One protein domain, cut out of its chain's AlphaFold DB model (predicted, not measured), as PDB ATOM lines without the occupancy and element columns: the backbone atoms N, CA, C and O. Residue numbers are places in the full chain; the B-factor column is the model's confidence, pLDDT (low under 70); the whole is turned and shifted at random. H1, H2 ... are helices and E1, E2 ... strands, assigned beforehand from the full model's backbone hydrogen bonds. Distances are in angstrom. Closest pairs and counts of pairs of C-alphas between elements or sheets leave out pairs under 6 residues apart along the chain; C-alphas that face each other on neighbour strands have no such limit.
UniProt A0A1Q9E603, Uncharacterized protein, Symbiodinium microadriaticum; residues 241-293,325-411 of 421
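This is residues 241 to 293 and 325 to 411 of the 421 residues of an uncharacterized protein of Symbiodinium microadriaticum (UniProt A0A1Q9E603). A twisted sheet of five strands forms the middle layer, with helices over both faces: the long H4 and the shorter H2 cover one face, and H1 and H3 the other. H4 runs along E3, while H1 crosses E5 on the opposite face. The printed part has 140 residues with four named helices and five named strands, in the order H1 E1 E2 H2 E3 E4 H3 E5 H4; the sheet runs E1 E2 E5 E3 E4, all antiparallel, and the class is mixed, helices and strands. It is compact, with a radius of gyration of the C-alphas of 14.8 A and spans of 46 by 38 by 26 A.

H1, residues 244 to 254, is on the sheet at a height over the sheet of 8.2 A; its C-alpha of Phe 249 is 6.6 A from that of Leu 374 in E5, residues 372 to 379. E1, residues 259 to 265, and E2, residues 268 to 275, form a hairpin, with N 261 and O 273 2.8 A apart. E2 is also antiparallel to E5, with N 274 and O 377 2.8 A apart. H2, residues 277 to 285, is on the face opposite to H1. E3, residues 328 to 335, and E4, residues 341 to 347, form a second hairpin, with N 332 and O 345 3.0 A apart. E5 and E3 are antiparallel neighbours, with N 331 and O 376 2.8 A apart. H3, residues 351 to 361, is on the same face as H1; E4, H3 and E5 form a split strand-helix-strand unit, two strands running the same way with E3 between them, and its crossover is right-handed. H4, residues 388 to 405, runs along E3 at 17 degrees on the local plane. H4 touches H2 with residues 394 to 402 alone, at a steep tilt of 45 degrees, opposite ways; their closest C-alphas, of Ala 283 and Val 394, are 5.5 A apart. In H2, H3 and H4 every O i to N i+4 pair is within hydrogen-bond range; in H1 it is 4 of 7.

H1 begins at C-alpha 244 (29.846, 30.037, 31.752) and is 15.9 A long. E2 is 21.4 A and E3 23.3 A long. E5, 19.9 A long, bends by 60 degrees at residue 375. H4 is 25.4 A long and ends at C-alpha 405 (54.155, 35.016, 20.667).

The C-alphas farthest apart, of Pro 266 and Ala 368, are 46.2 A apart. Residues 294 to 324 are not printed, and C-alphas 293 and 325 are 27.3 A apart across the cut. Of the links printed whole, none is long. The mean pLDDT of the printed part is 80.7; among the residues under 70 are 286 to 293 and 363 to 370.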
ATOM      1  N   ARG A 241      35.300  24.604  36.497       76.62
ATOM      2  CA  ARG A 241      35.041  23.883  35.238       76.62
ATOM      3  C   ARG A 241      33.616  24.042  34.712       76.62
ATOM      4  O   ARG A 241      33.381  23.763  33.547       76.62
ATOM      5  N   ARG A 242      32.677  24.449  35.570       79.81
ATOM      6  CA  ARG A 242      31.264  24.668  35.217       79.81
ATOM      7  C   ARG A 242      30.951  26.141  34.950       79.81
ATOM      8  O   ARG A 242      29.786  26.521  34.884       79.81
ATOM      9  N   SER A 243      31.989  26.966  34.860       84.12
ATOM     10  CA  SER A 243      31.846  28.393  34.627       84.12
ATOM     11  C   SER A 243      31.292  28.670  33.218       84.12
ATOM     12  O   SER A 243      31.678  27.969  32.276       84.12
ATOM     13  N   PRO A 244      30.394  29.662  33.055       84.00
ATOM     14  CA  PRO A 244      29.846  30.037  31.752       84.00
ATOM     15  C   PRO A 244      30.924  30.308  30.700       84.00
ATOM     16  O   PRO A 244      30.835  29.781  29.600       84.00
ATOM     17  N   ALA A 245      32.001  31.012  31.057       83.56
ATOM     18  CA  ALA A 245      33.082  31.306  30.122       83.56
ATOM     19  C   ALA A 245      33.783  30.028  29.624       83.56
ATOM     20  O   ALA A 245      34.159  29.937  28.455       83.56
ATOM     21  N   VAL A 246      33.953  29.019  30.490       85.44
ATOM     22  CA  VAL A 246      34.521  27.719  30.093       85.44
ATOM     23  C   VAL A 246      33.539  26.932  29.230       85.44
ATOM     24  O   VAL A 246      33.977  26.282  28.283       85.44
ATOM     25  N   ALA A 247      32.236  27.002  29.514       85.38
ATOM     26  CA  ALA A 247      31.209  26.377  28.684       85.38
ATOM     27  C   ALA A 247      31.178  26.996  27.277       85.38
ATOM     28  O   ALA A 247      31.278  26.267  26.293       85.38
ATOM     29  N   ASP A 248      31.162  28.327  27.181       85.94
ATOM     30  CA  ASP A 248      31.220  29.060  25.913       85.94
ATOM     31  C   ASP A 248      32.494  28.712  25.139       85.94
ATOM     32  O   ASP A 248      32.459  28.441  23.939       85.94
ATOM     33  N   PHE A 249      33.633  28.635  25.829       86.25
ATOM     34  CA  PHE A 249      34.890  28.208  25.225       86.25
ATOM     35  C   PHE A 249      34.837  26.753  24.724       86.25
ATOM     36  O   PHE A 249      35.359  26.456  23.649       86.25
ATOM     37  N   ALA A 250      34.172  25.858  25.460       83.88
ATOM     38  CA  ALA A 250      34.004  24.458  25.084       83.88
ATOM     39  C   ALA A 250      33.102  24.271  23.852       83.88
ATOM     40  O   ALA A 250      33.378  23.378  23.058       83.88
ATOM     41  N   THR A 251      32.113  25.142  23.606       84.94
ATOM     42  CA  THR A 251      31.365  25.137  22.322       84.94
ATOM     43  C   THR A 251      32.283  25.386  21.114       84.94
ATOM     44  O   THR A 251      32.038  24.921  19.998       84.94
ATOM     45  N   GLY A 252      33.417  26.057  21.341       78.62
ATOM     46  CA  GLY A 252      34.492  26.204  20.363       78.62
ATOM     47  C   GLY A 252      35.069  24.868  19.882       78.62
ATOM     48  O   GLY A 252      35.592  24.797  18.772       78.62
ATOM     49  N   LEU A 253      34.996  23.820  20.707       83.25
ATOM     50  CA  LEU A 253      35.496  22.488  20.376       83.25
ATOM     51  C   LEU A 253      34.576  21.794  19.368       83.25
ATOM     52  O   LEU A 253      35.053  21.178  18.421       83.25
ATOM     53  N   GLU A 254      33.261  21.951  19.535       79.31
ATOM     54  CA  GLU A 254      32.249  21.410  18.617       79.31
ATOM     55  C   GLU A 254      32.299  22.101  17.250       79.31
ATOM     56  O   GLU A 254      32.105  21.472  16.213       79.31
ATOM     57  N   THR A 255      32.627  23.394  17.242       82.50
ATOM     58  CA  THR A 255      32.782  24.198  16.018       82.50
ATOM     59  C   THR A 255      34.159  24.062  15.355       82.50
ATOM     60  O   THR A 255      34.393  24.677  14.316       82.50
ATOM     61  N   GLY A 256      35.087  23.289  15.936       78.94
ATOM     62  CA  GLY A 256      36.452  23.102  15.419       78.94
ATOM     63  C   GLY A 256      37.356  24.337  15.531       78.94
ATOM     64  O   GLY A 256      38.430  24.382  14.936       78.94
ATOM     65  N   LYS A 257      36.939  25.359  16.286       82.81
ATOM     66  CA  LYS A 257      37.698  26.602  16.506       82.81
ATOM     67  C   LYS A 257      38.841  26.425  17.506       82.81
ATOM     68  O   LYS A 257      39.795  27.204  17.490       82.81
ATOM     69  N   VAL A 258      38.726  25.445  18.399       86.38
ATOM     70  CA  VAL A 258      39.769  25.053  19.355       86.38
ATOM     71  C   VAL A 258      39.999  23.552  19.275       86.38
ATOM     72  O   VAL A 258      39.089  22.799  18.946       86.38
ATOM     73  N   GLU A 259      41.215  23.115  19.583       85.81
ATOM     74  CA  GLU A 259      41.599  21.705  19.575       85.81
ATOM     75  C   GLU A 259      41.533  21.131  20.996       85.81
ATOM     76  O   GLU A 259      41.782  21.837  21.982       85.81
ATOM     77  N   ALA A 260      41.242  19.834  21.112       88.56
ATOM     78  CA  ALA A 260      41.374  19.091  22.363       88.56
ATOM     79  C   ALA A 260      42.730  18.380  22.433       88.56
ATOM     80  O   ALA A 260      43.181  17.773  21.466       88.56
ATOM     81  N   MET A 261      43.338  18.390  23.616       87.25
ATOM     82  CA  MET A 261      44.552  17.653  23.946       87.25
ATOM     83  C   MET A 261      44.295  16.742  25.139       87.25
ATOM     84  O   MET A 261      43.714  17.153  26.146       87.25
ATOM     85  N   VAL A 262      44.796  15.511  25.054       85.31
ATOM     86  CA  VAL A 262      44.773  14.550  26.155       85.31
ATOM     87  C   VAL A 262      46.180  14.007  26.361       85.31
ATOM     88  O   VAL A 262      46.720  13.318  25.500       85.31
ATOM     89  N   LEU A 263      46.771  14.304  27.516       80.81
ATOM     90  CA  LEU A 263      48.070  13.779  27.921       80.81
ATOM     91  C   LEU A 263      47.883  12.610  28.884       80.81
ATOM     92  O   LEU A 263      47.159  12.713  29.881       80.81
ATOM     93  N   HIS A 264      48.577  11.514  28.593       77.31
ATOM     94  CA  HIS A 264      48.630  10.320  29.427       77.31
ATOM     95  C   HIS A 264      50.005  10.226  30.083       77.31
ATOM     96  O   HIS A 264      51.029  10.369  29.421       77.31
ATOM     97  N   GLY A 265      50.018   9.999  31.391       72.19
ATOM     98  CA  GLY A 265      51.212   9.683  32.156       72.19
ATOM     99  C   GLY A 265      51.306   8.185  32.469       72.19
ATOM    100  O   GLY A 265      50.378   7.420  32.195       72.19
ATOM    101  N   PRO A 266      52.384   7.752  33.143       66.69
ATOM    102  CA  PRO A 266      52.606   6.346  33.509       66.69
ATOM    103  C   PRO A 266      51.539   5.783  34.462       66.69
ATOM    104  O   PRO A 266      51.425   4.575  34.635       66.69
ATOM    105  N   ARG A 267      50.757   6.659  35.103       68.69
ATOM    106  CA  ARG A 267      49.696   6.316  36.059       68.69
ATOM    107  C   ARG A 267      48.284   6.570  35.505       68.69
ATOM    108  O   ARG A 267      47.333   6.617  36.284       68.69
ATOM    109  N   GLY A 268      48.146   6.756  34.190       71.88
ATOM    110  CA  GLY A 268      46.875   7.027  33.511       71.88
ATOM    111  C   GLY A 268      46.747   8.473  33.029       71.88
ATOM    112  O   GLY A 268      47.743   9.136  32.755       71.88
ATOM    113  N   LEU A 269      45.516   8.968  32.899       75.56
ATOM    114  CA  LEU A 269      45.236  10.321  32.411       75.56
ATOM    115  C   LEU A 269      45.934  11.391  33.274       75.56
ATOM    116  O   LEU A 269      45.709  11.449  34.482       75.56
ATOM    117  N   ALA A 270      46.745  12.239  32.642       80.25
ATOM    118  CA  ALA A 270      47.501  13.297  33.311       80.25
ATOM    119  C   ALA A 270      46.859  14.682  33.135       80.25
ATOM    120  O   ALA A 270      46.746  15.433  34.103       80.25
ATOM    121  N   LEU A 271      46.413  15.020  31.920       85.50
ATOM    122  CA  LEU A 271      45.826  16.327  31.608       85.50
ATOM    123  C   LEU A 271      44.853  16.225  30.429       85.50
ATOM    124  O   LEU A 271      45.193  15.671  29.388       85.50
ATOM    125  N   ARG A 272      43.662  16.807  30.567       89.25
ATOM    126  CA  ARG A 272      42.771  17.142  29.449       89.25
ATOM    127  C   ARG A 272      42.802  18.646  29.257       89.25
ATOM    128  O   ARG A 272      42.616  19.370  30.228       89.25
ATOM    129  N   ALA A 273      43.022  19.118  28.043       90.25
ATOM    130  CA  ALA A 273      43.020  20.541  27.752       90.25
ATOM    131  C   ALA A 273      42.276  20.852  26.456       90.25
ATOM    132  O   ALA A 273      42.178  20.008  25.571       90.25
ATOM    133  N   ALA A 274      41.779  22.076  26.349       91.50
ATOM    134  CA  ALA A 274      41.226  22.647  25.131       91.50
ATOM    135  C   ALA A 274      41.946  23.970  24.845       91.50
ATOM    136  O   ALA A 274      42.205  24.740  25.772       91.50
ATOM    137  N   GLY A 275      42.321  24.216  23.590       91.69
ATOM    138  CA  GLY A 275      43.080  25.406  23.200       91.69
ATOM    139  C   GLY A 275      43.678  25.324  21.801       91.69
ATOM    140  O   GLY A 275      43.331  24.450  21.018       91.69
ATOM    141  N   GLU A 276      44.573  26.256  21.482       90.81
ATOM    142  CA  GLU A 276      45.317  26.256  20.219       90.81
ATOM    143  C   GLU A 276      46.436  25.198  20.240       90.81
ATOM    144  O   GLU A 276      47.118  25.037  21.255       90.81
ATOM    145  N   SER A 277      46.704  24.554  19.099       88.19
ATOM    146  CA  SER A 277      47.755  23.531  18.947       88.19
ATOM    147  C   SER A 277      49.133  23.979  19.463       88.19
ATOM    148  O   SER A 277      49.868  23.235  20.114       88.19
ATOM    149  N   LYS A 278      49.492  25.253  19.244       89.81
ATOM    150  CA  LYS A 278      50.757  25.826  19.736       89.81
ATOM    151  C   LYS A 278      50.826  25.868  21.263       89.81
ATOM    152  O   LYS A 278      51.892  25.666  21.836       89.81
ATOM    153  N   ASP A 279      49.697  26.109  21.922       90.38
ATOM    154  CA  ASP A 279      49.618  26.172  23.382       90.38
ATOM    155  C   ASP A 279      49.652  24.757  23.984       90.38
ATOM    156  O   ASP A 279      50.237  24.545  25.047       90.38
ATOM    157  N   HIS A 280      49.129  23.758  23.265       89.50
ATOM    158  CA  HIS A 280      49.268  22.338  23.609       89.50
ATOM    159  C   HIS A 280      50.716  21.855  23.576       89.50
ATOM    160  O   HIS A 280      51.156  21.164  24.499       89.50
ATOM    161  N   GLN A 281      51.490  22.253  22.562       88.56
ATOM    162  CA  GLN A 281      52.912  21.901  22.477       88.56
ATOM    163  C   GLN A 281      53.699  22.422  23.686       88.56
ATOM    164  O   GLN A 281      54.551  21.717  24.226       88.56
ATOM    165  N   VAL A 282      53.392  23.638  24.146       87.88
ATOM    166  CA  VAL A 282      54.012  24.224  25.343       87.88
ATOM    167  C   VAL A 282      53.552  23.498  26.608       87.88
ATOM    168  O   VAL A 282      54.382  23.144  27.443       87.88
ATOM    169  N   ALA A 283      52.251  23.213  26.726       85.19
ATOM    170  CA  ALA A 283      51.694  22.479  27.862       85.19
ATOM    171  C   ALA A 283      52.287  21.065  28.002       85.19
ATOM    172  O   ALA A 283      52.458  20.581  29.118       85.19
ATOM    173  N   THR A 284      52.641  20.429  26.881       83.19
ATOM    174  CA  THR A 284      53.273  19.101  26.849       83.19
ATOM    175  C   THR A 284      54.730  19.140  27.315       83.19
ATOM    176  O   THR A 284      55.179  18.220  27.991       83.19
ATOM    177  N   LYS A 285      55.472  20.207  26.987       77.31
ATOM    178  CA  LYS A 285      56.894  20.367  27.349       77.31
ATOM    179  C   LYS A 285      57.112  20.856  28.788       77.31
ATOM    180  O   LYS A 285      58.159  20.591  29.370       77.31
ATOM    181  N   GLY A 286      56.134  21.565  29.357       61.66
ATOM    182  CA  GLY A 286      56.241  22.267  30.642       61.66
ATOM    183  C   GLY A 286      56.589  21.443  31.900       61.66
ATOM    184  O   GLY A 286      57.178  22.034  32.799       61.66
ATOM    185  N   PRO A 287      56.273  20.135  32.024       54.69
ATOM    186  CA  PRO A 287      56.566  19.391  33.256       54.69
ATOM    187  C   PRO A 287      57.780  18.439  33.208       54.69
ATOM    188  O   PRO A 287      58.086  17.842  34.237       54.69
ATOM    189  N   SER A 288      58.474  18.256  32.073       45.78
ATOM    190  CA  SER A 288      59.471  17.171  31.930       45.78
ATOM    191  C   SER A 288      60.948  17.578  31.846       45.78
ATOM    192  O   SER A 288      61.775  16.678  31.750       45.78
ATOM    193  N   VAL A 289      61.319  18.868  31.877       39.31
ATOM    194  CA  VAL A 289      62.741  19.256  31.697       39.31
ATOM    195  C   VAL A 289      63.281  20.225  32.763       39.31
ATOM    196  O   VAL A 289      64.380  19.997  33.254       39.31
ATOM    197  N   ASP A 290      62.504  21.194  33.264       36.75
ATOM    198  CA  ASP A 290      63.097  22.291  34.065       36.75
ATOM    199  C   ASP A 290      62.753  22.292  35.568       36.75
ATOM    200  O   ASP A 290      63.183  23.179  36.314       36.75
ATOM    201  N   LEU A 291      62.029  21.279  36.068       40.47
ATOM    202  CA  LEU A 291      61.672  21.200  37.495       40.47
ATOM    203  C   LEU A 291      62.901  21.034  38.409       40.47
ATOM    204  O   LEU A 291      62.846  21.399  39.585       40.47
ATOM    205  N   ALA A 292      64.003  20.486  37.889       36.03
ATOM    206  CA  ALA A 292      65.247  20.309  38.635       36.03
ATOM    207  C   ALA A 292      66.023  21.632  38.786       36.03
ATOM    208  O   ALA A 292      66.533  21.929  39.868       36.03
ATOM    209  N   GLU A 293      66.054  22.472  37.750       34.75
ATOM    210  CA  GLU A 293      66.806  23.736  37.754       34.75
ATOM    211  C   GLU A 293      66.029  24.892  38.405       34.75
ATOM    212  O   GLU A 293      66.597  25.716  39.128       34.75
ATOM    213  N   ALA A 325      41.685  16.157  44.979       67.69
ATOM    214  CA  ALA A 325      41.050  17.257  44.252       67.69
ATOM    215  C   ALA A 325      41.606  17.375  42.826       67.69
ATOM    216  O   ALA A 325      42.824  17.343  42.629       67.69
ATOM    217  N   PRO A 326      40.739  17.508  41.812       82.06
ATOM    218  CA  PRO A 326      41.192  17.596  40.440       82.06
ATOM    219  C   PRO A 326      41.665  19.038  40.156       82.06
ATOM    220  O   PRO A 326      40.904  19.997  40.303       82.06
ATOM    221  N   ALA A 327      42.922  19.205  39.736       85.88
ATOM    222  CA  ALA A 327      43.519  20.520  39.494       85.88
ATOM    223  C   ALA A 327      42.931  21.183  38.235       85.88
ATOM    224  O   ALA A 327      42.686  20.534  37.213       85.88
ATOM    225  N   PHE A 328      42.666  22.486  38.299       90.12
ATOM    226  CA  PHE A 328      42.125  23.272  37.186       90.12
ATOM    227  C   PHE A 328      43.086  24.387  36.800       90.12
ATOM    228  O   PHE A 328      43.730  24.988  37.659       90.12
ATOM    229  N   GLY A 329      43.144  24.714  35.515       90.19
ATOM    230  CA  GLY A 329      43.792  25.927  35.066       90.19
ATOM    231  C   GLY A 329      43.194  26.509  33.804       90.19
ATOM    232  O   GLY A 329      42.808  25.777  32.903       90.19
ATOM    233  N   ALA A 330      43.169  27.831  33.727       91.75
ATOM    234  CA  ALA A 330      42.776  28.557  32.533       91.75
ATOM    235  C   ALA A 330      43.784  29.664  32.219       91.75
ATOM    236  O   ALA A 330      44.398  30.234  33.124       91.75
ATOM    237  N   VAL A 331      43.945  29.961  30.934       92.06
ATOM    238  CA  VAL A 331      44.718  31.082  30.397       92.06
ATOM    239  C   VAL A 331      43.791  31.894  29.504       92.06
ATOM    240  O   VAL A 331      43.049  31.349  28.680       92.06
ATOM    241  N   TYR A 332      43.831  33.204  29.689       92.25
ATOM    242  CA  TYR A 332      42.984  34.157  28.992       92.25
ATOM    243  C   TYR A 332      43.789  35.385  28.592       92.25
ATOM    244  O   TYR A 332      44.869  35.661  29.120       92.25
ATOM    245  N   GLU A 333      43.255  36.118  27.626       91.19
ATOM    246  CA  GLU A 333      43.877  37.316  27.085       91.19
ATOM    247  C   GLU A 333      42.874  38.468  27.010       91.19
ATOM    248  O   GLU A 333      41.701  38.273  26.695       91.19
ATOM    249  N   TYR A 334      43.356  39.678  27.270       88.56
ATOM    250  CA  TYR A 334      42.628  40.912  27.016       88.56
ATOM    251  C   TYR A 334      43.053  41.433  25.649       88.56
ATOM    252  O   TYR A 334      44.234  41.728  25.419       88.56
ATOM    253  N   ARG A 335      42.093  41.524  24.730       86.50
ATOM    254  CA  ARG A 335      42.296  42.055  23.379       86.50
ATOM    255  C   ARG A 335      41.727  43.447  23.278       86.50
ATOM    256  O   ARG A 335      40.672  43.656  23.844       86.50
ATOM    257  N   ASP A 336      42.386  44.347  22.557       83.25
ATOM    258  CA  ASP A 336      41.844  45.675  22.266       83.25
ATOM    259  C   ASP A 336      40.627  45.635  21.320       83.25
ATOM    260  O   ASP A 336      40.245  44.579  20.816       83.25
ATOM    261  N   SER A 337      40.014  46.795  21.063       80.19
ATOM    262  CA  SER A 337      38.888  46.929  20.125       80.19
ATOM    263  C   SER A 337      39.233  46.508  18.693       80.19
ATOM    264  O   SER A 337      38.336  46.222  17.908       80.19
ATOM    265  N   CYS A 338      40.524  46.447  18.355       78.75
ATOM    266  CA  CYS A 338      41.029  45.965  17.073       78.75
ATOM    267  C   CYS A 338      41.326  44.451  17.091       78.75
ATOM    268  O   CYS A 338      41.788  43.898  16.097       78.75
ATOM    269  N   GLY A 339      41.084  43.765  18.214       79.50
ATOM    270  CA  GLY A 339      41.327  42.338  18.386       79.50
ATOM    271  C   GLY A 339      42.781  41.967  18.698       79.50
ATOM    272  O   GLY A 339      43.090  40.774  18.752       79.50
ATOM    273  N   THR A 340      43.670  42.932  18.936       83.56
ATOM    274  CA  THR A 340      45.085  42.694  19.263       83.56
ATOM    275  C   THR A 340      45.232  42.361  20.741       83.56
ATOM    276  O   THR A 340      44.797  43.124  21.602       83.56
ATOM    277  N   ALA A 341      45.868  41.233  21.063       84.75
ATOM    278  CA  ALA A 341      46.121  40.854  22.450       84.75
ATOM    279  C   ALA A 341      47.106  41.835  23.101       84.75
ATOM    280  O   ALA A 341      48.231  42.002  22.637       84.75
ATOM    281  N   LYS A 342      46.683  42.488  24.186       84.62
ATOM    282  CA  LYS A 342      47.520  43.415  24.959       84.62
ATOM    283  C   LYS A 342      48.065  42.775  26.212       84.62
ATOM    284  O   LYS A 342      49.180  43.093  26.620       84.62
ATOM    285  N   VAL A 343      47.277  41.900  26.827       85.62
ATOM    286  CA  VAL A 343      47.605  41.323  28.121       85.62
ATOM    287  C   VAL A 343      47.216  39.854  28.161       85.62
ATOM    288  O   VAL A 343      46.126  39.506  27.722       85.62
ATOM    289  N   VAL A 344      48.088  39.007  28.705       87.75
ATOM    290  CA  VAL A 344      47.822  37.578  28.931       87.75
ATOM    291  C   VAL A 344      47.967  37.270  30.416       87.75
ATOM    292  O   VAL A 344      48.910  37.736  31.065       87.75
ATOM    293  N   ALA A 345      47.028  36.488  30.942       87.44
ATOM    294  CA  ALA A 345      46.934  36.118  32.347       87.44
ATOM    295  C   ALA A 345      46.482  34.659  32.502       87.44
ATOM    296  O   ALA A 345      46.022  34.019  31.550       87.44
ATOM    297  N   SER A 346      46.612  34.126  33.715       90.19
ATOM    298  CA  SER A 346      46.186  32.769  34.046       90.19
ATOM    299  C   SER A 346      45.407  32.729  35.349       90.19
ATOM    300  O   SER A 346      45.542  33.609  36.184       90.19
ATOM    301  N   THR A 347      44.591  31.697  35.546       87.38
ATOM    302  CA  THR A 347      43.893  31.482  36.814       87.38
ATOM    303  C   THR A 347      43.769  30.001  37.145       87.38
ATOM    304  O   THR A 347      43.621  29.149  36.266       87.38
ATOM    305  N   ALA A 348      43.832  29.692  38.438       83.25
ATOM    306  CA  ALA A 348      43.510  28.378  38.995       83.25
ATOM    307  C   ALA A 348      42.033  28.265  39.412       83.25
ATOM    308  O   ALA A 348      41.595  27.218  39.885       83.25
ATOM    309  N   SER A 349      41.277  29.357  39.296       81.94
ATOM    310  CA  SER A 349      39.934  29.495  39.851       81.94
ATOM    311  C   SER A 349      38.923  29.895  38.776       81.94
ATOM    312  O   SER A 349      39.229  29.876  37.588       81.94
ATOM    313  N   VAL A 350      37.700  30.214  39.196       85.19
ATOM    314  CA  VAL A 350      36.606  30.651  38.320       85.19
ATOM    315  C   VAL A 350      37.055  31.878  37.498       85.19
ATOM    316  O   VAL A 350      37.302  32.929  38.105       85.19
ATOM    317  N   PRO A 351      37.163  31.774  36.158       84.88
ATOM    318  CA  PRO A 351      37.696  32.845  35.315       84.88
ATOM    319  C   PRO A 351      36.965  34.177  35.476       84.88
ATOM    320  O   PRO A 351      37.612  35.201  35.644       84.88
ATOM    321  N   GLU A 352      35.637  34.174  35.578       84.06
ATOM    322  CA  GLU A 352      34.815  35.382  35.715       84.06
ATOM    323  C   GLU A 352      35.150  36.180  36.975       84.06
ATOM    324  O   GLU A 352      35.151  37.414  36.974       84.06
ATOM    325  N   ARG A 353      35.459  35.478  38.072       81.81
ATOM    326  CA  ARG A 353      35.880  36.134  39.310       81.81
ATOM    327  C   ARG A 353      37.244  36.787  39.126       81.81
ATOM    328  O   ARG A 353      37.439  37.896  39.619       81.81
ATOM    329  N   GLN A 354      38.162  36.113  38.438       83.81
ATOM    330  CA  GLN A 354      39.488  36.660  38.178       83.81
ATOM    331  C   GLN A 354      39.421  37.860  37.227       83.81
ATOM    332  O   GLN A 354      40.056  38.870  37.498       83.81
ATOM    333  N   PHE A 355      38.580  37.804  36.194       83.94
ATOM    334  CA  PHE A 355      38.356  38.913  35.265       83.94
ATOM    335  C   PHE A 355      37.923  40.184  35.996       83.94
ATOM    336  O   PHE A 355      38.508  41.246  35.807       83.94
ATOM    337  N   ALA A 356      36.944  40.064  36.898       81.50
ATOM    338  CA  ALA A 356      36.463  41.194  37.685       81.50
ATOM    339  C   ALA A 356      37.527  41.748  38.653       81.50
ATOM    340  O   ALA A 356      37.550  42.949  38.920       81.50
ATOM    341  N   LEU A 357      38.393  40.889  39.204       82.38
ATOM    342  CA  LEU A 357      39.495  41.313  40.075       82.38
ATOM    343  C   LEU A 357      40.588  42.032  39.287       82.38
ATOM    344  O   LEU A 357      41.036  43.098  39.702       82.38
ATOM    345  N   ASP A 358      40.988  41.478  38.148       82.06
ATOM    346  CA  ASP A 358      41.999  42.066  37.278       82.06
ATOM    347  C   ASP A 358      41.541  43.420  36.746       82.06
ATOM    348  O   ASP A 358      42.309  44.381  36.785       82.06
ATOM    349  N   GLN A 359      40.281  43.521  36.315       79.56
ATOM    350  CA  GLN A 359      39.719  44.772  35.820       79.56
ATOM    351  C   GLN A 359      39.809  45.874  36.878       79.56
ATOM    352  O   GLN A 359      40.204  46.976  36.531       79.56
ATOM    353  N   ARG A 360      39.554  45.563  38.158       79.06
ATOM    354  CA  ARG A 360      39.693  46.508  39.286       79.06
ATOM    355  C   ARG A 360      41.146  46.822  39.643       79.06
ATOM    356  O   ARG A 360      41.481  47.950  39.982       79.06
ATOM    357  N   HIS A 361      42.025  45.820  39.638       74.44
ATOM    358  CA  HIS A 361      43.420  45.998  40.059       74.44
ATOM    359  C   HIS A 361      44.297  46.659  38.997       74.44
ATOM    360  O   HIS A 361      45.334  47.241  39.325       74.44
ATOM    361  N   TYR A 362      43.892  46.559  37.734       72.88
ATOM    362  CA  TYR A 362      44.663  47.012  36.590       72.88
ATOM    363  C   TYR A 362      43.874  47.984  35.710       72.88
ATOM    364  O   TYR A 362      44.179  48.067  34.527       72.88
ATOM    365  N   GLU A 363      42.948  48.774  36.267       69.50
ATOM    366  CA  GLU A 363      42.174  49.804  35.537       69.50
ATOM    367  C   GLU A 363      43.056  50.739  34.685       69.50
ATOM    368  O   GLU A 363      42.652  51.186  33.618       69.50
ATOM    369  N   ASN A 364      44.301  50.986  35.114       68.31
ATOM    370  CA  ASN A 364      45.260  51.848  34.408       68.31
ATOM    371  C   ASN A 364      46.084  51.130  33.319       68.31
ATOM    372  O   ASN A 364      46.789  51.775  32.547       68.31
ATOM    373  N   VAL A 365      46.084  49.794  33.300       68.56
ATOM    374  CA  VAL A 365      46.874  48.961  32.368       68.56
ATOM    375  C   VAL A 365      45.965  48.221  31.389       68.56
ATOM    376  O   VAL A 365      46.358  47.973  30.250       68.56
ATOM    377  N   LEU A 366      44.763  47.867  31.835       68.56
ATOM    378  CA  LEU A 366      43.707  47.266  31.047       68.56
ATOM    379  C   LEU A 366      42.803  48.384  30.521       68.56
ATOM    380  O   LEU A 366      42.263  49.154  31.309       68.56
ATOM    381  N   PRO A 367      42.612  48.491  29.200       62.97
ATOM    382  CA  PRO A 367      41.640  49.416  28.635       62.97
ATOM    383  C   PRO A 367      40.245  49.154  29.218       62.97
ATOM    384  O   PRO A 367      39.825  48.005  29.335       62.97
ATOM    385  N   ALA A 368      39.513  50.220  29.547       59.88
ATOM    386  CA  ALA A 368      38.287  50.194  30.354       59.88
ATOM    387  C   ALA A 368      37.112  49.351  29.799       59.88
ATOM    388  O   ALA A 368      36.066  49.271  30.440       59.88
ATOM    389  N   LYS A 369      37.240  48.746  28.608       60.22
ATOM    390  CA  LYS A 369      36.115  48.161  27.865       60.22
ATOM    391  C   LYS A 369      36.487  46.953  26.999       60.22
ATOM    392  O   LYS A 369      36.084  46.892  25.841       60.22
ATOM    393  N   LEU A 370      37.294  46.030  27.519       67.62
ATOM    394  CA  LEU A 370      37.690  44.828  26.778       67.62
ATOM    395  C   LEU A 370      37.164  43.564  27.435       67.62
ATOM    396  O   LEU A 370      37.350  43.361  28.635       67.62
ATOM    397  N   ASP A 371      36.578  42.705  26.607       75.56
ATOM    398  CA  ASP A 371      36.104  41.397  27.026       75.56
ATOM    399  C   ASP A 371      37.291  40.421  27.111       75.56
ATOM    400  O   ASP A 371      37.996  40.202  26.115       75.56
ATOM    401  N   PRO A 372      37.559  39.835  28.290       85.44
ATOM    402  CA  PRO A 372      38.583  38.813  28.435       85.44
ATOM    403  C   PRO A 372      38.177  37.569  27.652       85.44
ATOM    404  O   PRO A 372      37.076  37.039  27.801       85.44
ATOM    405  N   LYS A 373      39.095  37.065  26.832       89.38
ATOM    406  CA  LYS A 373      38.866  35.882  26.008       89.38
ATOM    407  C   LYS A 373      39.644  34.699  26.561       89.38
ATOM    408  O   LYS A 373      40.871  34.754  26.653       89.38
ATOM    409  N   LEU A 374      38.943  33.612  26.883       91.50
ATOM    410  CA  LEU A 374      39.587  32.337  27.185       91.50
ATOM    411  C   LEU A 374      40.271  31.782  25.940       91.50
ATOM    412  O   LEU A 374      39.740  31.823  24.829       91.50
ATOM    413  N   VAL A 375      41.473  31.271  26.155       92.50
ATOM    414  CA  VAL A 375      42.331  30.750  25.095       92.50
ATOM    415  C   VAL A 375      42.666  29.293  25.332       92.50
ATOM    416  O   VAL A 375      42.756  28.511  24.387       92.50
ATOM    417  N   TRP A 376      42.936  28.954  26.584       94.00
ATOM    418  CA  TRP A 376      43.382  27.631  26.951       94.00
ATOM    419  C   TRP A 376      42.784  27.265  28.295       94.00
ATOM    420  O   TRP A 376      42.796  28.066  29.232       94.00
ATOM    421  N   VAL A 377      42.268  26.049  28.395       93.88
ATOM    422  CA  VAL A 377      41.706  25.501  29.625       93.88
ATOM    423  C   VAL A 377      42.245  24.095  29.800       93.88
ATOM    424  O   VAL A 377      42.237  23.309  28.861       93.88
ATOM    425  N   GLY A 378      42.706  23.781  31.005       90.31
ATOM    426  CA  GLY A 378      43.287  22.507  31.390       90.31
ATOM    427  C   GLY A 378      42.653  21.964  32.665       90.31
ATOM    428  O   GLY A 378      42.425  22.676  33.645       90.31
ATOM    429  N   VAL A 379      42.374  20.671  32.646       90.31
ATOM    430  CA  VAL A 379      41.764  19.907  33.722       90.31
ATOM    431  C   VAL A 379      42.593  18.655  33.946       90.31
ATOM    432  O   VAL A 379      42.703  17.789  33.079       90.31
ATOM    433  N   SER A 380      43.143  18.551  35.145       86.56
ATOM    434  CA  SER A 380      43.833  17.366  35.628       86.56
ATOM    435  C   SER A 380      42.996  16.687  36.716       86.56
ATOM    436  O   SER A 380      42.251  17.343  37.451       86.56
ATOM    437  N   GLY A 381      43.076  15.362  36.809       80.81
ATOM    438  CA  GLY A 381      42.421  14.577  37.850       80.81
ATOM    439  C   GLY A 381      42.832  13.105  37.814       80.81
ATOM    440  O   GLY A 381      43.380  12.629  36.824       80.81
ATOM    441  N   GLY A 382      42.549  12.382  38.898       74.19
ATOM    442  CA  GLY A 382      42.848  10.952  39.025       74.19
ATOM    443  C   GLY A 382      44.269  10.643  39.515       74.19
ATOM    444  O   GLY A 382      45.068  11.533  39.803       74.19
ATOM    445  N   ARG A 383      44.597   9.345  39.620       65.81
ATOM    446  CA  ARG A 383      45.872   8.856  40.196       65.81
ATOM    447  C   ARG A 383      47.124   9.297  39.423       65.81
ATOM    448  O   ARG A 383      48.204   9.342  40.011       65.81
ATOM    449  N   GLY A 384      46.979   9.605  38.133       67.06
ATOM    450  CA  GLY A 384      48.043  10.110  37.260       67.06
ATOM    451  C   GLY A 384      47.985  11.610  36.973       67.06
ATOM    452  O   GLY A 384      48.855  12.104  36.262       67.06
ATOM    453  N   GLY A 385      47.002  12.325  37.525       75.75
ATOM    454  CA  GLY A 385      46.811  13.750  37.285       75.75
ATOM    455  C   GLY A 385      47.907  14.616  37.908       75.75
ATOM    456  O   GLY A 385      48.423  14.299  38.983       75.75
ATOM    457  N   LEU A 386      48.212  15.729  37.242       81.62
ATOM    458  CA  LEU A 386      48.963  16.861  37.784       81.62
ATOM    459  C   LEU A 386      48.310  17.417  39.064       81.62
ATOM    460  O   LEU A 386      47.084  17.566  39.115       81.62
ATOM    461  N   ASN A 387      49.121  17.757  40.065       83.44
ATOM    462  CA  ASN A 387      48.697  18.501  41.255       83.44
ATOM    463  C   ASN A 387      48.576  20.015  40.970       83.44
ATOM    464  O   ASN A 387      48.926  20.484  39.889       83.44
ATOM    465  N   ASP A 388      48.109  20.801  41.944       80.00
ATOM    466  CA  ASP A 388      47.926  22.251  41.765       80.00
ATOM    467  C   ASP A 388      49.228  23.006  41.452       80.00
ATOM    468  O   ASP A 388      49.191  24.000  40.723       80.00
ATOM    469  N   ALA A 389      50.372  22.543  41.965       79.06
ATOM    470  CA  ALA A 389      51.677  23.160  41.731       79.06
ATOM    471  C   ALA A 389      52.182  22.894  40.303       79.06
ATOM    472  O   ALA A 389      52.517  23.835  39.586       79.06
ATOM    473  N   GLU A 390      52.147  21.635  39.868       82.88
ATOM    474  CA  GLU A 390      52.456  21.185  38.509       82.88
ATOM    475  C   GLU A 390      51.510  21.861  37.502       82.88
ATOM    476  O   GLU A 390      51.938  22.395  36.481       82.88
ATOM    477  N   MET A 391      50.216  21.936  37.822       85.56
ATOM    478  CA  MET A 391      49.222  22.634  37.008       85.56
ATOM    479  C   MET A 391      49.491  24.147  36.941       85.56
ATOM    480  O   MET A 391      49.277  24.770  35.901       85.56
ATOM    481  N   SER A 392      49.984  24.749  38.027       84.00
ATOM    482  CA  SER A 392      50.409  26.154  38.050       84.00
ATOM    483  C   SER A 392      51.597  26.415  37.140       84.00
ATOM    484  O   SER A 392      51.632  27.423  36.433       84.00
ATOM    485  N   GLU A 393      52.543  25.486  37.104       83.88
ATOM    486  CA  GLU A 393      53.681  25.566  36.205       83.88
ATOM    487  C   GLU A 393      53.251  25.462  34.743       83.88
ATOM    488  O   GLU A 393      53.596  26.338  33.949       83.88
ATOM    489  N   VAL A 394      52.403  24.486  34.406       87.50
ATOM    490  CA  VAL A 394      51.830  24.357  33.057       87.50
ATOM    491  C   VAL A 394      51.120  25.648  32.639       87.50
ATOM    492  O   VAL A 394      51.407  26.178  31.565       87.50
ATOM    493  N   ARG A 395      50.252  26.212  33.494       89.88
ATOM    494  CA  ARG A 395      49.584  27.500  33.221       89.88
ATOM    495  C   ARG A 395      50.586  28.616  32.945       89.88
ATOM    496  O   ARG A 395      50.428  29.346  31.970       89.88
ATOM    497  N   ARG A 396      51.611  28.741  33.790       86.44
ATOM    498  CA  ARG A 396      52.650  29.769  33.674       86.44
ATOM    499  C   ARG A 396      53.412  29.640  32.357       86.44
ATOM    500  O   ARG A 396      53.621  30.648  31.690       86.44
ATOM    501  N   HIS A 397      53.800  28.426  31.963       88.62
ATOM    502  CA  HIS A 397      54.484  28.190  30.690       88.62
ATOM    503  C   HIS A 397      53.601  28.554  29.496       88.62
ATOM    504  O   HIS A 397      54.056  29.279  28.611       88.62
ATOM    505  N   VAL A 398      52.334  28.126  29.497       90.44
ATOM    506  CA  VAL A 398      51.381  28.443  28.422       90.44
ATOM    507  C   VAL A 398      51.136  29.951  28.328       90.44
ATOM    508  O   VAL A 398      51.252  30.523  27.245       90.44
ATOM    509  N   ALA A 399      50.863  30.619  29.452       89.62
ATOM    510  CA  ALA A 399      50.645  32.064  29.490       89.62
ATOM    511  C   ALA A 399      51.884  32.846  29.026       89.62
ATOM    512  O   ALA A 399      51.761  33.777  28.230       89.62
ATOM    513  N   ASN A 400      53.081  32.443  29.468       88.06
ATOM    514  CA  ASN A 400      54.332  33.088  29.074       88.06
ATOM    515  C   ASN A 400      54.604  32.938  27.578       88.06
ATOM    516  O   ASN A 400      54.786  33.946  26.902       88.06
ATOM    517  N   ALA A 401      54.580  31.707  27.064       89.12
ATOM    518  CA  ALA A 401      54.858  31.437  25.658       89.12
ATOM    519  C   ALA A 401      53.852  32.133  24.733       89.12
ATOM    520  O   ALA A 401      54.212  32.626  23.663       89.12
ATOM    521  N   ARG A 402      52.585  32.216  25.154       91.06
ATOM    522  CA  ARG A 402      51.563  32.939  24.403       91.06
ATOM    523  C   ARG A 402      51.775  34.449  24.429       91.06
ATOM    524  O   ARG A 402      51.669  35.083  23.384       91.06
ATOM    525  N   ALA A 403      52.087  35.020  25.589       88.19
ATOM    526  CA  ALA A 403      52.399  36.441  25.697       88.19
ATOM    527  C   ALA A 403      53.601  36.822  24.822       88.19
ATOM    528  O   ALA A 403      53.544  37.831  24.125       88.19
ATOM    529  N   ASP A 404      54.636  35.978  24.794       89.12
ATOM    530  CA  ASP A 404      55.823  36.185  23.960       89.12
ATOM    531  C   ASP A 404      55.476  36.119  22.465       89.12
ATOM    532  O   ASP A 404      55.879  36.993  21.701       89.12
ATOM    533  N   ARG A 405      54.643  35.151  22.053       91.25
ATOM    534  CA  ARG A 405      54.155  35.016  20.667       91.25
ATOM    535  C   ARG A 405      53.311  36.206  20.203       91.25
ATOM    536  O   ARG A 405      53.320  36.532  19.020       91.25
ATOM    537  N   LEU A 406      52.542  36.804  21.109       88.31
ATOM    538  CA  LEU A 406      51.623  37.904  20.804       88.31
ATOM    539  C   LEU A 406      52.212  39.286  21.118       88.31
ATOM    540  O   LEU A 406      51.511  40.281  20.955       88.31
ATOM    541  N   HIS A 407      53.464  39.357  21.586       86.44
ATOM    542  CA  HIS A 407      54.086  40.579  22.110       86.44
ATOM    543  C   HIS A 407      53.206  41.308  23.147       86.44
ATOM    544  O   HIS A 407      53.169  42.537  23.220       86.44
ATOM    545  N   ALA A 408      52.478  40.533  23.951       84.81
ATOM    546  CA  ALA A 408      51.537  41.023  24.947       84.81
ATOM    547  C   ALA A 408      52.194  41.120  26.331       84.81
ATOM    548  O   ALA A 408      53.096  40.357  26.687       84.81
ATOM    549  N   LYS A 409      51.713  42.046  27.162       83.06
ATOM    550  CA  LYS A 409      52.174  42.213  28.542       83.06
ATOM    551  C   LYS A 409      51.685  41.050  29.408       83.06
ATOM    552  O   LYS A 409      50.527  40.646  29.349       83.06
ATOM    553  N   LYS A 410      52.564  40.527  30.258       81.75
ATOM    554  CA  LYS A 410      52.246  39.436  31.185       81.75
ATOM    555  C   LYS A 410      51.650  40.018  32.468       81.75
ATOM    556  O   LYS A 410      52.304  40.820  33.135       81.75
ATOM    557  N   LEU A 411      50.436  39.608  32.833       72.06
ATOM    558  CA  LEU A 411      49.949  39.754  34.206       72.06
ATOM    559  C   LEU A 411      50.473  38.550  34.981       72.06
ATOM    560  O   LEU A 411      49.817  37.520  35.085       72.06
TER     561      LEU A 411